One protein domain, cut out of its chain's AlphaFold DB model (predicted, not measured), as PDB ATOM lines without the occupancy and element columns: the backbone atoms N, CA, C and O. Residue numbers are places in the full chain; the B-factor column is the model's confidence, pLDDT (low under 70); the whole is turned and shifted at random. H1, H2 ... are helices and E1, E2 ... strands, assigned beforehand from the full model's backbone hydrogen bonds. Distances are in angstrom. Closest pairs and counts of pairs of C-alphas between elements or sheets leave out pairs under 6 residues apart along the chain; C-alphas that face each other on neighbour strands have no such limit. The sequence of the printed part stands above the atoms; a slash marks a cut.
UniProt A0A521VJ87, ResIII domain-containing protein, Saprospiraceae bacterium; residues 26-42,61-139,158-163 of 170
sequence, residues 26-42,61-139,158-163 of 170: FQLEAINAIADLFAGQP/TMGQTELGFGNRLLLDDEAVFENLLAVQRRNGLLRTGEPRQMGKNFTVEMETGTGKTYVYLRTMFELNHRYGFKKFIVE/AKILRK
ATOM      1  N   PHE A  26     -47.394 -45.623  48.297       85.94
ATOM      2  CA  PHE A  26     -47.021 -45.952  46.920       85.94
ATOM      3  C   PHE A  26     -47.638 -44.998  45.879       85.94
ATOM      4  O   PHE A  26     -47.088 -44.836  44.790       85.94
ATOM      5  N   GLN A  27     -48.786 -44.368  46.173       88.75
ATOM      6  CA  GLN A  27     -49.376 -43.354  45.292       88.75
ATOM      7  C   GLN A  27     -48.583 -42.055  45.390       88.75
ATOM      8  O   GLN A  27     -48.274 -41.453  44.364       88.75
ATOM      9  N   LEU A  28     -48.243 -41.638  46.613       91.25
ATOM     10  CA  LEU A  28     -47.419 -40.457  46.865       91.25
ATOM     11  C   LEU A  28     -46.018 -40.623  46.277       91.25
ATOM     12  O   LEU A  28     -45.510 -39.709  45.636       91.25
ATOM     13  N   GLU A  29     -45.422 -41.799  46.434       91.75
ATOM     14  CA  GLU A  29     -44.128 -42.153  45.865       91.75
ATOM     15  C   GLU A  29     -44.147 -42.068  44.337       91.75
ATOM     16  O   GLU A  29     -43.259 -41.444  43.761       91.75
ATOM     17  N   ALA A  30     -45.192 -42.589  43.682       92.38
ATOM     18  CA  ALA A  30     -45.359 -42.469  42.233       92.38
ATOM     19  C   ALA A  30     -45.437 -41.003  41.777       92.38
ATOM     20  O   ALA A  30     -44.762 -40.606  40.829       92.38
ATOM     21  N   ILE A  31     -46.247 -40.196  42.468       94.31
ATOM     22  CA  ILE A  31     -46.434 -38.771  42.162       94.31
ATOM     23  C   ILE A  31     -45.116 -38.016  42.335       94.31
ATOM     24  O   ILE A  31     -44.700 -37.289  41.434       94.31
ATOM     25  N   ASN A  32     -44.440 -38.222  43.467       95.25
ATOM     26  CA  ASN A  32     -43.157 -37.595  43.764       95.25
ATOM     27  C   ASN A  32     -42.092 -38.023  42.761       95.25
ATOM     28  O   ASN A  32     -41.367 -37.184  42.250       95.25
ATOM     29  N   ALA A  33     -42.031 -39.304  42.408       94.19
ATOM     30  CA  ALA A  33     -41.076 -39.793  41.430       94.19
ATOM     31  C   ALA A  33     -41.258 -39.123  40.052       94.19
ATOM     32  O   ALA A  33     -40.259 -38.843  39.397       94.19
ATOM     33  N   ILE A  34     -42.490 -38.798  39.631       95.06
ATOM     34  CA  ILE A  34     -42.725 -38.028  38.396       95.06
ATOM     35  C   ILE A  34     -42.381 -36.545  38.589       95.06
ATOM     36  O   ILE A  34     -41.730 -35.948  37.736       95.06
ATOM     37  N   ALA A  35     -42.821 -35.935  39.691       95.75
ATOM     38  CA  ALA A  35     -42.595 -34.517  39.962       95.75
ATOM     39  C   ALA A  35     -41.102 -34.179  40.113       95.75
ATOM     40  O   ALA A  35     -40.659 -33.116  39.673       95.75
ATOM     41  N   ASP A  36     -40.321 -35.088  40.689       95.75
ATOM     42  CA  ASP A  36     -38.892 -34.912  40.936       95.75
ATOM     43  C   ASP A  36     -38.060 -34.969  39.643       95.75
ATOM     44  O   ASP A  36     -36.956 -34.437  39.621       95.75
ATOM     45  N   LEU A  37     -38.595 -35.503  38.530       93.62
ATOM     46  CA  LEU A  37     -37.937 -35.422  37.210       93.62
ATOM     47  C   LEU A  37     -37.690 -33.973  36.769       93.62
ATOM     48  O   LEU A  37     -36.756 -33.694  36.020       93.62
ATOM     49  N   PHE A  38     -38.528 -33.053  37.243       94.50
ATOM     50  CA  PHE A  38     -38.475 -31.632  36.916       94.50
ATOM     51  C   PHE A  38     -37.959 -30.781  38.084       94.50
ATOM     52  O   PHE A  38     -38.170 -29.568  38.098       94.50
ATOM     53  N   ALA A  39     -37.297 -31.393  39.071       93.88
ATOM     54  CA  ALA A  39     -36.670 -30.656  40.161       93.88
ATOM     55  C   ALA A  39     -35.678 -29.613  39.611       93.88
ATOM     56  O   ALA A  39     -34.932 -29.882  38.670       93.88
ATOM     57  N   GLY A  40     -35.705 -28.405  40.178       90.50
ATOM     58  CA  GLY A  40     -34.931 -27.256  39.691       90.50
ATOM     59  C   GLY A  40     -35.639 -26.404  38.632       90.50
ATOM     60  O   GLY A  40     -35.163 -25.315  38.319       90.50
ATOM     61  N   GLN A  41     -36.793 -26.835  38.108       89.44
ATOM     62  CA  GLN A  41     -37.614 -25.997  37.236       89.44
ATOM     63  C   GLN A  41     -38.207 -24.825  38.044       89.44
ATOM     64  O   GLN A  41     -38.946 -25.054  39.003       89.44
ATOM     65  N   PRO A  42     -37.957 -23.566  37.657       85.25
ATOM     66  CA  PRO A  42     -38.543 -22.419  38.338       85.25
ATOM     67  C   PRO A  42     -40.035 -22.278  38.010       85.25
ATOM     68  O   PRO A  42     -40.501 -22.593  36.905       85.25
ATOM     69  N   THR A  61     -44.475 -19.618  32.798       55.94
ATOM     70  CA  THR A  61     -44.361 -21.063  32.465       55.94
ATOM     71  C   THR A  61     -45.012 -21.431  31.141       55.94
ATOM     72  O   THR A  61     -45.041 -22.604  30.783       55.94
ATOM     73  N   MET A  62     -45.556 -20.451  30.423       59.97
ATOM     74  CA  MET A  62     -46.067 -20.612  29.083       59.97
ATOM     75  C   MET A  62     -45.131 -19.934  28.084       59.97
ATOM     76  O   MET A  62     -44.950 -18.723  28.142       59.97
ATOM     77  N   GLY A  63     -44.545 -20.717  27.180       59.88
ATOM     78  CA  GLY A  63     -43.754 -20.223  26.053       59.88
ATOM     79  C   GLY A  63     -44.556 -20.289  24.757       59.88
ATOM     80  O   GLY A  63     -45.405 -21.172  24.607       59.88
ATOM     81  N   GLN A  64     -44.298 -19.368  23.826       57.69
ATOM     82  CA  GLN A  64     -44.780 -19.510  22.454       57.69
ATOM     83  C   GLN A  64     -43.970 -20.609  21.763       57.69
ATOM     84  O   GLN A  64     -42.747 -20.541  21.687       57.69
ATOM     85  N   THR A  65     -44.666 -21.639  21.303       61.00
ATOM     86  CA  THR A  65     -44.142 -22.695  20.436       61.00
ATOM     87  C   THR A  65     -44.828 -22.583  19.079       61.00
ATOM     88  O   THR A  65     -45.852 -21.910  18.965       61.00
ATOM     89  N   GLU A  66     -44.321 -23.274  18.059       52.91
ATOM     90  CA  GLU A  66     -44.949 -23.330  16.726       52.91
ATOM     91  C   GLU A  66     -46.410 -23.833  16.769       52.91
ATOM     92  O   GLU A  66     -47.200 -23.545  15.877       52.91
ATOM     93  N   LEU A  67     -46.799 -24.520  17.853       56.56
ATOM     94  CA  LEU A  67     -48.148 -25.033  18.127       56.56
ATOM     95  C   LEU A  67     -48.983 -24.118  19.057       56.56
ATOM     96  O   LEU A  67     -50.065 -24.502  19.506       56.56
ATOM     97  N   GLY A  68     -48.491 -22.917  19.382       64.38
ATOM     98  CA  GLY A  68     -49.125 -21.943  20.277       64.38
ATOM     99  C   GLY A  68     -48.495 -21.871  21.675       64.38
ATOM    100  O   GLY A  68     -47.362 -22.295  21.899       64.38
ATOM    101  N   PHE A  69     -49.217 -21.303  22.649       70.06
ATOM    102  CA  PHE A  69     -48.736 -21.183  24.034       70.06
ATOM    103  C   PHE A  69     -48.758 -22.546  24.747       70.06
ATOM    104  O   PHE A  69     -49.833 -23.128  24.907       70.06
ATOM    105  N   GLY A  70     -47.619 -23.038  25.242       76.06
ATOM    106  CA  GLY A  70     -47.488 -24.339  25.926       76.06
ATOM    107  C   GLY A  70     -46.608 -24.277  27.175       76.06
ATOM    108  O   GLY A  70     -45.956 -23.264  27.393       76.06
ATOM    109  N   ASN A  71     -46.583 -25.335  28.002       85.56
ATOM    110  CA  ASN A  71     -45.678 -25.384  29.162       85.56
ATOM    111  C   ASN A  71     -44.221 -25.232  28.694       85.56
ATOM    112  O   ASN A  71     -43.795 -25.923  27.769       85.56
ATOM    113  N   ARG A  72     -43.450 -24.364  29.349       83.69
ATOM    114  CA  ARG A  72     -42.039 -24.129  29.049       83.69
ATOM    115  C   ARG A  72     -41.161 -24.880  30.040       83.69
ATOM    116  O   ARG A  72     -41.151 -24.554  31.224       83.69
ATOM    117  N   LEU A  73     -40.407 -25.851  29.539       86.44
ATOM    118  CA  LEU A  73     -39.355 -26.526  30.293       86.44
ATOM    119  C   LEU A  73     -38.044 -25.753  30.098       86.44
ATOM    120  O   LEU A  73     -37.625 -25.548  28.963       86.44
ATOM    121  N   LEU A  74     -37.455 -25.276  31.193       87.56
ATOM    122  CA  LEU A  74     -36.193 -24.526  31.197       87.56
ATOM    123  C   LEU A  74     -34.996 -25.405  31.558       87.56
ATOM    124  O   LEU A  74     -33.867 -25.026  31.272       87.56
ATOM    125  N   LEU A  75     -35.254 -26.563  32.170       88.38
ATOM    126  CA  LEU A  75     -34.239 -27.580  32.406       88.38
ATOM    127  C   LEU A  75     -33.699 -28.118  31.076       88.38
ATOM    128  O   LEU A  75     -34.477 -28.454  30.171       88.38
ATOM    129  N   ASP A  76     -32.376 -28.220  30.996       88.06
ATOM    130  CA  ASP A  76     -31.682 -28.931  29.930       88.06
ATOM    131  C   ASP A  76     -31.851 -30.452  30.082       88.06
ATOM    132  O   ASP A  76     -32.417 -30.969  31.055       88.06
ATOM    133  N   ASP A  77     -31.441 -31.186  29.051       87.19
ATOM    134  CA  ASP A  77     -31.618 -32.635  29.013       87.19
ATOM    135  C   ASP A  77     -30.728 -33.325  30.057       87.19
ATOM    136  O   ASP A  77     -31.145 -34.318  30.656       87.19
ATOM    137  N   GLU A  78     -29.548 -32.766  30.327       88.12
ATOM    138  CA  GLU A  78     -28.625 -33.196  31.371       88.12
ATOM    139  C   GLU A  78     -29.236 -33.075  32.776       88.12
ATOM    140  O   GLU A  78     -29.205 -34.051  33.528       88.12
ATOM    141  N   ALA A  79     -29.862 -31.947  33.136       90.50
ATOM    142  CA  ALA A  79     -30.499 -31.790  34.444       90.50
ATOM    143  C   ALA A  79     -31.675 -32.756  34.628       90.50
ATOM    144  O   ALA A  79     -31.810 -33.392  35.676       90.50
ATOM    145  N   VAL A  80     -32.513 -32.926  33.599       90.88
ATOM    146  CA  VAL A  80     -33.615 -33.903  33.643       90.88
ATOM    147  C   VAL A  80     -33.075 -35.331  33.765       90.88
ATOM    148  O   VAL A  80     -33.674 -36.168  34.446       90.88
ATOM    149  N   PHE A  81     -31.940 -35.627  33.133       90.19
ATOM    150  CA  PHE A  81     -31.289 -36.927  33.238       90.19
ATOM    151  C   PHE A  81     -30.715 -37.184  34.637       90.19
ATOM    152  O   PHE A  81     -30.946 -38.257  35.194       90.19
ATOM    153  N   GLU A  82     -30.051 -36.209  35.253       90.75
ATOM    154  CA  GLU A  82     -29.574 -36.330  36.637       90.75
ATOM    155  C   GLU A  82     -30.733 -36.530  37.623       90.75
ATOM    156  O   GLU A  82     -30.678 -37.409  38.491       90.75
ATOM    157  N   ASN A  83     -31.839 -35.808  37.427       92.75
ATOM    158  CA  ASN A  83     -33.067 -36.013  38.191       92.75
ATOM    159  C   ASN A  83     -33.620 -37.434  38.008       92.75
ATOM    160  O   ASN A  83     -33.975 -38.099  38.984       92.75
ATOM    161  N   LEU A  84     -33.649 -37.945  36.771       91.25
ATOM    162  CA  LEU A  84     -34.049 -39.325  36.491       91.25
ATOM    163  C   LEU A  84     -33.155 -40.327  37.233       91.25
ATOM    164  O   LEU A  84     -33.676 -41.259  37.842       91.25
ATOM    165  N   LEU A  85     -31.834 -40.137  37.221       90.19
ATOM    166  CA  LEU A  85     -30.900 -41.010  37.934       90.19
ATOM    167  C   LEU A  85     -31.126 -40.979  39.448       90.19
ATOM    168  O   LEU A  85     -31.061 -42.025  40.101       90.19
ATOM    169  N   ALA A  86     -31.406 -39.806  40.015       91.94
ATOM    170  CA  ALA A  86     -31.744 -39.667  41.426       91.94
ATOM    171  C   ALA A  86     -33.031 -40.432  41.773       91.94
ATOM    172  O   ALA A  86     -33.049 -41.211  42.733       91.94
ATOM    173  N   VAL A  87     -34.075 -40.287  40.952       92.62
ATOM    174  CA  VAL A  87     -35.346 -41.007  41.108       92.62
ATOM    175  C   VAL A  87     -35.152 -42.517  40.954       92.62
ATOM    176  O   VAL A  87     -35.644 -43.281  41.783       92.62
ATOM    177  N   GLN A  88     -34.413 -42.978  39.944       90.75
ATOM    178  CA  GLN A  88     -34.132 -44.402  39.737       90.75
ATOM    179  C   GLN A  88     -33.378 -45.007  40.923       90.75
ATOM    180  O   GLN A  88     -33.775 -46.059  41.421       90.75
ATOM    181  N   ARG A  89     -32.346 -44.317  41.427       90.31
ATOM    182  CA  ARG A  89     -31.561 -44.764  42.585       90.31
ATOM    183  C   ARG A  89     -32.428 -44.900  43.835       90.31
ATOM    184  O   ARG A  89     -32.329 -45.913  44.522       90.31
ATOM    185  N   ARG A  90     -33.303 -43.923  44.102       90.81
ATOM    186  CA  ARG A  90     -34.248 -43.972  45.230       90.81
ATOM    187  C   ARG A  90     -35.205 -45.163  45.135       90.81
ATOM    188  O   ARG A  90     -35.509 -45.768  46.151       90.81
ATOM    189  N   ASN A  91     -35.626 -45.520  43.921       88.12
ATOM    190  CA  ASN A  91     -36.531 -46.643  43.661       88.12
ATOM    191  C   ASN A  91     -35.807 -47.993  43.463       88.12
ATOM    192  O   ASN A  91     -36.431 -48.970  43.044       88.12
ATOM    193  N   GLY A  92     -34.491 -48.065  43.709       88.06
ATOM    194  CA  GLY A  92     -33.707 -49.295  43.553       88.06
ATOM    195  C   GLY A  92     -33.610 -49.806  42.108       88.06
ATOM    196  O   GLY A  92     -33.464 -51.007  41.886       88.06
ATOM    197  N   LEU A  93     -33.727 -48.918  41.117       86.25
ATOM    198  CA  LEU A  93     -33.668 -49.260  39.698       86.25
ATOM    199  C   LEU A  93     -32.246 -49.102  39.152       86.25
ATOM    200  O   LEU A  93     -31.528 -48.156  39.483       86.25
ATOM    201  N   LEU A  94     -31.844 -50.039  38.292       77.56
ATOM    202  CA  LEU A  94     -30.538 -50.012  37.639       77.56
ATOM    203  C   LEU A  94     -30.450 -48.855  36.641       77.56
ATOM    204  O   LEU A  94     -31.422 -48.530  35.957       77.56
ATOM    205  N   ARG A  95     -29.251 -48.278  36.527       69.69
ATOM    206  CA  ARG A  95     -28.952 -47.226  35.554       69.69
ATOM    207  C   ARG A  95     -29.281 -47.696  34.141       69.69
ATOM    208  O   ARG A  95     -28.812 -48.743  33.697       69.69
ATOM    209  N   THR A  96     -30.039 -46.883  33.418       62.62
ATOM    210  CA  THR A  96     -30.355 -47.127  32.010       62.62
ATOM    211  C   THR A  96     -29.787 -46.006  31.145       62.62
ATOM    212  O   THR A  96     -30.395 -44.949  31.111       62.62
ATOM    213  N   GLY A  97     -28.697 -46.267  30.412       63.97
ATOM    214  CA  GLY A  97     -28.270 -45.501  29.225       63.97
ATOM    215  C   GLY A  97     -27.529 -44.171  29.442       63.97
ATOM    216  O   GLY A  97     -27.329 -43.731  30.569       63.97
ATOM    217  N   GLU A  98     -27.118 -43.566  28.318       65.19
ATOM    218  CA  GLU A  98     -26.411 -42.276  28.211       65.19
ATOM    219  C   GLU A  98     -27.388 -41.107  27.922       65.19
ATOM    220  O   GLU A  98     -28.278 -41.267  27.074       65.19
ATOM    221  N   PRO A  99     -27.200 -39.908  28.519       63.44
ATOM    222  CA  PRO A  99     -28.159 -38.792  28.472       63.44
ATOM    223  C   PRO A  99     -28.579 -38.369  27.055       63.44
ATOM    224  O   PRO A  99     -29.759 -38.152  26.775       63.44
ATOM    225  N   ARG A 100     -27.633 -38.325  26.110       61.62
ATOM    226  CA  ARG A 100     -27.874 -37.825  24.741       61.62
ATOM    227  C   ARG A 100     -28.753 -38.729  23.879       61.62
ATOM    228  O   ARG A 100     -29.311 -38.284  22.881       61.62
ATOM    229  N   GLN A 101     -28.901 -40.000  24.240       62.09
ATOM    230  CA  GLN A 101     -29.737 -40.955  23.501       62.09
ATOM    231  C   GLN A 101     -31.153 -41.052  24.090       62.09
ATOM    232  O   GLN A 101     -31.997 -41.833  23.635       62.09
ATOM    233  N   MET A 102     -31.431 -40.244  25.116       61.75
ATOM    234  CA  MET A 102     -32.477 -40.489  26.085       61.75
ATOM    235  C   MET A 102     -33.571 -39.408  26.100       61.75
ATOM    236  O   MET A 102     -33.998 -39.000  27.168       61.75
ATOM    237  N   GLY A 103     -34.179 -39.056  24.957       74.31
ATOM    238  CA  GLY A 103     -35.336 -38.124  24.903       74.31
ATOM    239  C   GLY A 103     -36.447 -38.333  25.969       74.31
ATOM    240  O   GLY A 103     -36.533 -39.388  26.587       74.31
ATOM    241  N   LYS A 104     -37.339 -37.363  26.182       85.00
ATOM    242  CA  LYS A 104     -38.173 -37.205  27.404       85.00
ATOM    243  C   LYS A 104     -39.403 -38.135  27.537       85.00
ATOM    244  O   LYS A 104     -40.502 -37.680  27.834       85.00
ATOM    245  N   ASN A 105     -39.222 -39.441  27.334       87.06
ATOM    246  CA  ASN A 105     -40.269 -40.459  27.473       87.06
ATOM    247  C   ASN A 105     -40.042 -41.302  28.732       87.06
ATOM    248  O   ASN A 105     -39.161 -42.165  28.751       87.06
ATOM    249  N   PHE A 106     -40.860 -41.078  29.756       88.12
ATOM    250  CA  PHE A 106     -40.793 -41.781  31.038       88.12
ATOM    251  C   PHE A 106     -41.958 -42.763  31.182       88.12
ATOM    252  O   PHE A 106     -43.019 -42.592  30.584       88.12
ATOM    253  N   THR A 107     -41.764 -43.818  31.959       88.06
ATOM    254  CA  THR A 107     -42.750 -44.870  32.207       88.06
ATOM    255  C   THR A 107     -42.879 -45.057  33.704       88.06
ATOM    256  O   THR A 107     -41.879 -45.201  34.390       88.06
ATOM    257  N   VAL A 108     -44.103 -45.072  34.220       88.56
ATOM    258  CA  VAL A 108     -44.360 -45.422  35.619       88.56
ATOM    259  C   VAL A 108     -45.144 -46.718  35.637       88.56
ATOM    260  O   VAL A 108     -46.268 -46.785  35.142       88.56
ATOM    261  N   GLU A 109     -44.531 -47.756  36.184       87.62
ATOM    262  CA  GLU A 109     -45.151 -49.050  36.391       87.62
ATOM    263  C   GLU A 109     -45.799 -49.093  37.768       87.62
ATOM    264  O   GLU A 109     -45.225 -48.688  38.778       87.62
ATOM    265  N   MET A 110     -47.030 -49.584  37.794       86.56
ATOM    266  CA  MET A 110     -47.825 -49.751  39.002       86.56
ATOM    267  C   MET A 110     -48.592 -51.068  38.875       86.56
ATOM    268  O   MET A 110     -48.917 -51.469  37.757       86.56
ATOM    269  N   GLU A 111     -48.993 -51.684  39.981       85.06
ATOM    270  CA  GLU A 111     -49.838 -52.891  39.969       85.06
ATOM    271  C   GLU A 111     -51.307 -52.555  39.634       85.06
ATOM    272  O   GLU A 111     -51.754 -51.411  39.796       85.06
ATOM    273  N   THR A 112     -52.086 -53.493  39.099       79.50
ATOM    274  CA  THR A 112     -53.531 -53.296  38.890       79.50
ATOM    275  C   THR A 112     -54.250 -53.002  40.217       79.50
ATOM    276  O   THR A 112     -53.792 -53.365  41.295       79.50
ATOM    277  N   GLY A 113     -55.335 -52.222  40.180       78.31
ATOM    278  CA  GLY A 113     -56.062 -51.836  41.401       78.31
ATOM    279  C   GLY A 113     -55.365 -50.815  42.321       78.31
ATOM    280  O   GLY A 113     -55.947 -50.433  43.329       78.31
ATOM    281  N   THR A 114     -54.174 -50.305  41.980       81.94
ATOM    282  CA  THR A 114     -53.438 -49.306  42.796       81.94
ATOM    283  C   THR A 114     -53.806 -47.842  42.506       81.94
ATOM    284  O   THR A 114     -53.194 -46.920  43.033       81.94
ATOM    285  N   GLY A 115     -54.818 -47.586  41.673       85.62
ATOM    286  CA  GLY A 115     -55.284 -46.218  41.420       85.62
ATOM    287  C   GLY A 115     -54.376 -45.397  40.500       85.62
ATOM    288  O   GLY A 115     -54.259 -44.190  40.694       85.62
ATOM    289  N   LYS A 116     -53.792 -46.003  39.453       87.88
ATOM    290  CA  LYS A 116     -53.024 -45.276  38.412       87.88
ATOM    291  C   LYS A 116     -53.763 -44.043  37.889       87.88
ATOM    292  O   LYS A 116     -53.146 -43.026  37.590       87.88
ATOM    293  N   THR A 117     -55.095 -44.141  37.823       88.06
ATOM    294  CA  THR A 117     -55.947 -43.037  37.392       88.06
ATOM    295  C   THR A 117     -55.827 -41.818  38.301       88.06
ATOM    296  O   THR A 117     -55.653 -40.688  37.861       88.06
ATOM    297  N   TYR A 118     -55.881 -42.066  39.604       89.44
ATOM    298  CA  TYR A 118     -55.710 -41.029  40.604       89.44
ATOM    299  C   TYR A 118     -54.290 -40.455  40.578       89.44
ATOM    300  O   TYR A 118     -54.120 -39.239  40.646       89.44
ATOM    301  N   VAL A 119     -53.281 -41.315  40.409       91.12
ATOM    302  CA  VAL A 119     -51.880 -40.889  40.328       91.12
ATOM    303  C   VAL A 119     -51.645 -39.926  39.168       91.12
ATOM    304  O   VAL A 119     -51.053 -38.876  39.408       91.12
ATOM    305  N   TYR A 120     -52.133 -40.191  37.946       90.19
ATOM    306  CA  TYR A 120     -51.903 -39.247  36.841       90.19
ATOM    307  C   TYR A 120     -52.593 -37.897  37.093       90.19
ATOM    308  O   TYR A 120     -51.978 -36.856  36.867       90.19
ATOM    309  N   LEU A 121     -53.829 -37.897  37.616       93.06
ATOM    310  CA  LEU A 121     -54.562 -36.659  37.911       93.06
ATOM    311  C   LEU A 121     -53.827 -35.840  38.964       93.06
ATOM    312  O   LEU A 121     -53.553 -34.659  38.766       93.06
ATOM    313  N   ARG A 122     -53.467 -36.475  40.080       94.12
ATOM    314  CA  ARG A 122     -52.781 -35.800  41.181       94.12
ATOM    315  C   ARG A 122     -51.394 -35.323  40.785       94.12
ATOM    316  O   ARG A 122     -50.993 -34.253  41.215       94.12
ATOM    317  N   THR A 123     -50.705 -36.054  39.913       95.38
ATOM    318  CA  THR A 123     -49.427 -35.608  39.347       95.38
ATOM    319  C   THR A 123     -49.585 -34.306  38.561       95.38
ATOM    320  O   THR A 123     -48.747 -33.424  38.689       95.38
ATOM    321  N   MET A 124     -50.665 -34.124  37.794       95.19
ATOM    322  CA  MET A 124     -50.908 -32.858  37.081       95.19
ATOM    323  C   MET A 124     -51.105 -31.690  38.049       95.19
ATOM    324  O   MET A 124     -50.541 -30.617  37.834       95.19
ATOM    325  N   PHE A 125     -51.848 -31.909  39.138       95.00
ATOM    326  CA  PHE A 125     -51.978 -30.920  40.210       95.00
ATOM    327  C   PHE A 125     -50.637 -30.634  40.889       95.00
ATOM    328  O   PHE A 125     -50.312 -29.473  41.109       95.00
ATOM    329  N   GLU A 126     -49.830 -31.660  41.152       95.25
ATOM    330  CA  GLU A 126     -48.514 -31.511  41.774       95.25
ATOM    331  C   GLU A 126     -47.546 -30.726  40.878       95.25
ATOM    332  O   GLU A 126     -46.880 -29.798  41.328       95.25
ATOM    333  N   LEU A 127     -47.515 -31.025  39.578       94.75
ATOM    334  CA  LEU A 127     -46.707 -30.296  38.597       94.75
ATOM    335  C   LEU A 127     -47.179 -28.848  38.433       94.75
ATOM    336  O   LEU A 127     -46.364 -27.939  38.255       94.75
ATOM    337  N   ASN A 128     -48.488 -28.603  38.524       93.12
ATOM    338  CA  ASN A 128     -49.007 -27.247  38.604       93.12
ATOM    339  C   ASN A 128     -48.577 -26.559  39.900       93.12
ATOM    340  O   ASN A 128     -48.185 -25.399  39.849       93.12
ATOM    341  N   HIS A 129     -48.624 -27.244  41.040       92.31
ATOM    342  CA  HIS A 129     -48.298 -26.687  42.348       92.31
ATOM    343  C   HIS A 129     -46.805 -26.380  42.510       92.31
ATOM    344  O   HIS A 129     -46.468 -25.309  43.003       92.31
ATOM    345  N   ARG A 130     -45.912 -27.243  42.021       92.38
ATOM    346  CA  ARG A 130     -44.461 -27.017  42.077       92.38
ATOM    347  C   ARG A 130     -43.991 -26.069  40.982       92.38
ATOM    348  O   ARG A 130     -43.392 -25.039  41.263       92.38
ATOM    349  N   TYR A 131     -44.353 -26.353  39.734       90.69
ATOM    350  CA  TYR A 131     -43.702 -25.737  38.573       90.69
ATOM    351  C   TYR A 131     -44.618 -24.846  37.744       90.69
ATOM    352  O   TYR A 131     -44.152 -24.172  36.837       90.69
ATOM    353  N   GLY A 132     -45.920 -24.804  38.027       89.31
ATOM    354  CA  GLY A 132     -46.864 -23.954  37.300       89.31
ATOM    355  C   GLY A 132     -47.211 -24.470  35.902       89.31
ATOM    356  O   GLY A 132     -47.616 -23.674  35.052       89.31
ATOM    357  N   PHE A 133     -47.059 -25.773  35.647       90.62
ATOM    358  CA  PHE A 133     -47.546 -26.412  34.421       90.62
ATOM    359  C   PHE A 133     -49.077 -26.377  34.374       90.62
ATOM    360  O   PHE A 133     -49.742 -26.630  35.377       90.62
ATOM    361  N   LYS A 134     -49.650 -26.010  33.223       88.88
ATOM    362  CA  LYS A 134     -51.098 -25.763  33.068       88.88
ATOM    363  C   LYS A 134     -51.745 -26.587  31.962       88.88
ATOM    364  O   LYS A 134     -52.943 -26.835  32.022       88.88
ATOM    365  N   LYS A 135     -50.980 -26.982  30.942       89.44
ATOM    366  CA  LYS A 135     -51.497 -27.739  29.795       89.44
ATOM    367  C   LYS A 135     -51.008 -29.180  29.853       89.44
ATOM    368  O   LYS A 135     -49.805 -29.413  29.828       89.44
ATOM    369  N   PHE A 136     -51.936 -30.126  29.919       91.19
ATOM    370  CA  PHE A 136     -51.650 -31.557  29.941       91.19
ATOM    371  C   PHE A 136     -52.541 -32.246  28.912       91.19
ATOM    372  O   PHE A 136     -53.721 -31.919  28.804       91.19
ATOM    373  N   ILE A 137     -51.974 -33.187  28.161       90.44
ATOM    374  CA  ILE A 137     -52.719 -34.057  27.251       90.44
ATOM    375  C   ILE A 137     -52.669 -35.453  27.853       90.44
ATOM    376  O   ILE A 137     -51.596 -35.931  28.220       90.44
ATOM    377  N   VAL A 138     -53.835 -36.082  27.985       86.12
ATOM    378  CA  VAL A 138     -53.969 -37.424  28.553       86.12
ATOM    379  C   VAL A 138     -54.684 -38.294  27.547       86.12
ATOM    380  O   VAL A 138     -55.815 -38.006  27.165       86.12
ATOM    381  N   GLU A 139     -54.020 -39.360  27.130       82.25
ATOM    382  CA  GLU A 139     -54.613 -40.378  26.278       82.25
ATOM    383  C   GLU A 139     -55.038 -41.567  27.144       82.25
ATOM    384  O   GLU A 139     -54.242 -42.111  27.913       82.25
ATOM    385  N   ALA A 158     -44.581 -48.154  43.189       54.81
ATOM    386  CA  ALA A 158     -44.498 -47.683  41.817       54.81
ATOM    387  C   ALA A 158     -43.035 -47.548  41.373       54.81
ATOM    388  O   ALA A 158     -42.210 -46.997  42.094       54.81
ATOM    389  N   LYS A 159     -42.712 -48.021  40.168       62.28
ATOM    390  CA  LYS A 159     -41.351 -47.979  39.613       62.28
ATOM    391  C   LYS A 159     -41.320 -47.082  38.388       62.28
ATOM    392  O   LYS A 159     -42.125 -47.263  37.481       62.28
ATOM    393  N   ILE A 160     -40.382 -46.137  38.334       64.31
ATOM    394  CA  ILE A 160     -40.190 -45.295  37.145       64.31
ATOM    395  C   ILE A 160     -39.095 -45.864  36.253       64.31
ATOM    396  O   ILE A 160     -37.907 -45.797  36.555       64.31
ATOM    397  N   LEU A 161     -39.512 -46.391  35.116       57.78
ATOM    398  CA  LEU A 161     -38.667 -46.966  34.086       57.78
ATOM    399  C   LEU A 161     -38.721 -46.093  32.829       57.78
ATOM    400  O   LEU A 161     -39.508 -45.159  32.713       57.78
ATOM    401  N   ARG A 162     -37.874 -46.386  31.854       61.69
ATOM    402  CA  ARG A 162     -37.913 -45.744  30.542       61.69
ATOM    403  C   ARG A 162     -38.134 -46.825  29.494       61.69
ATOM    404  O   ARG A 162     -37.399 -47.812  29.480       61.69
ATOM    405  N   LYS A 163     -39.100 -46.647  28.589       46.28
ATOM    406  CA  LYS A 163     -39.302 -47.575  27.468       46.28
ATOM    407  C   LYS A 163     -38.027 -47.627  26.608       46.28
ATOM    408  O   LYS A 163     -37.632 -46.615  26.024       46.28
TER     409      LYS A 163
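This is residues 26 to 42, 61 to 139 and 158 to 163 of the 170 residues of the protein "ResIII domain-containing protein" of Saprospiraceae bacterium (UniProt A0A521VJ87). Three helices lie side by side in a layer, H1 between H2 and H3, and a small two-strand sheet, E3 and E4, lies over one face of the layer, near H1 and the later part of H2. A second small sheet, the hairpin E1 and E2, lies at one end of the domain, away from E3 and E4; after H3, residues 132 to 139 fold back. The printed part has 102 residues, with three named helices and four named strands in the order H1 E1 E2 H2 E3 H3 E4; both sheets are antiparallel and the class is mixed, helices and strands. The whole is compact, with a radius of gyration of the C-alphas of 13.9 A, and rounded, with spans of 37 by 32 by 23 A.

H1, residues 26 to 38, begins at C-alpha 26 (-47.021, -45.952, 46.920) and is 19.4 A long. E1 is residues 62 to 65 and E2 is residues 68 to 71. H2, residues 77 to 90, is 20.0 A long and begins at C-alpha 77 (-31.618, -32.635, 29.013). E3 is residues 107 to 109. H3, residues 116 to 131, is the longest helix at 21.6 A. E4, residues 159 to 161, ends at C-alpha 161 (-38.667, -46.966, 34.086).

H1 touches H3 at a steep tilt of 40 degrees, the same way; their closest C-alphas, of Ile 31 and Thr 123, are 5.2 A apart. With residues 33 to 38 alone H1 touches H2, at a shallow tilt of 25 degrees, opposite ways; the closest C-alphas, of Leu 37 and Asn 83, are 5.0 A apart. H2 and H3 are apart. E3 and E4 are antiparallel neighbours at 148 degrees, with N 107 and O 161 at 2.7 A and N 109 and O 159 at 2.8 A, within hydrogen-bond range. The closest C-alphas of H1 and E4, of Ala 33 and Ile 160, are 7.0 A apart; those of H2 and E4, of Gln 88 and Ile 160, are 6.6 A apart. E1 and E2 form a hairpin, antiparallel at 134 degrees, with N 65 and O 68 at 2.8 A. E1 is apart from H2 and H3. Every O i to N i+4 pair is within hydrogen-bond range in H2 and H3; in H1 7 of 9 are.

The C-alphas farthest apart, of Glu 66 and Gly 113, are 39.3 A apart. Residues 43 to 60 and 140 to 157 are not printed; the gaps between C-alphas are 8.4 A from 42 to 61 and 19.9 A from 139 to 158. The link from H2 to E3, residues 91 to 106, is long. The mean pLDDT of the printed part is 82.8; residues 61 to 68, 95 to 102 and 158 to 163 are under 70.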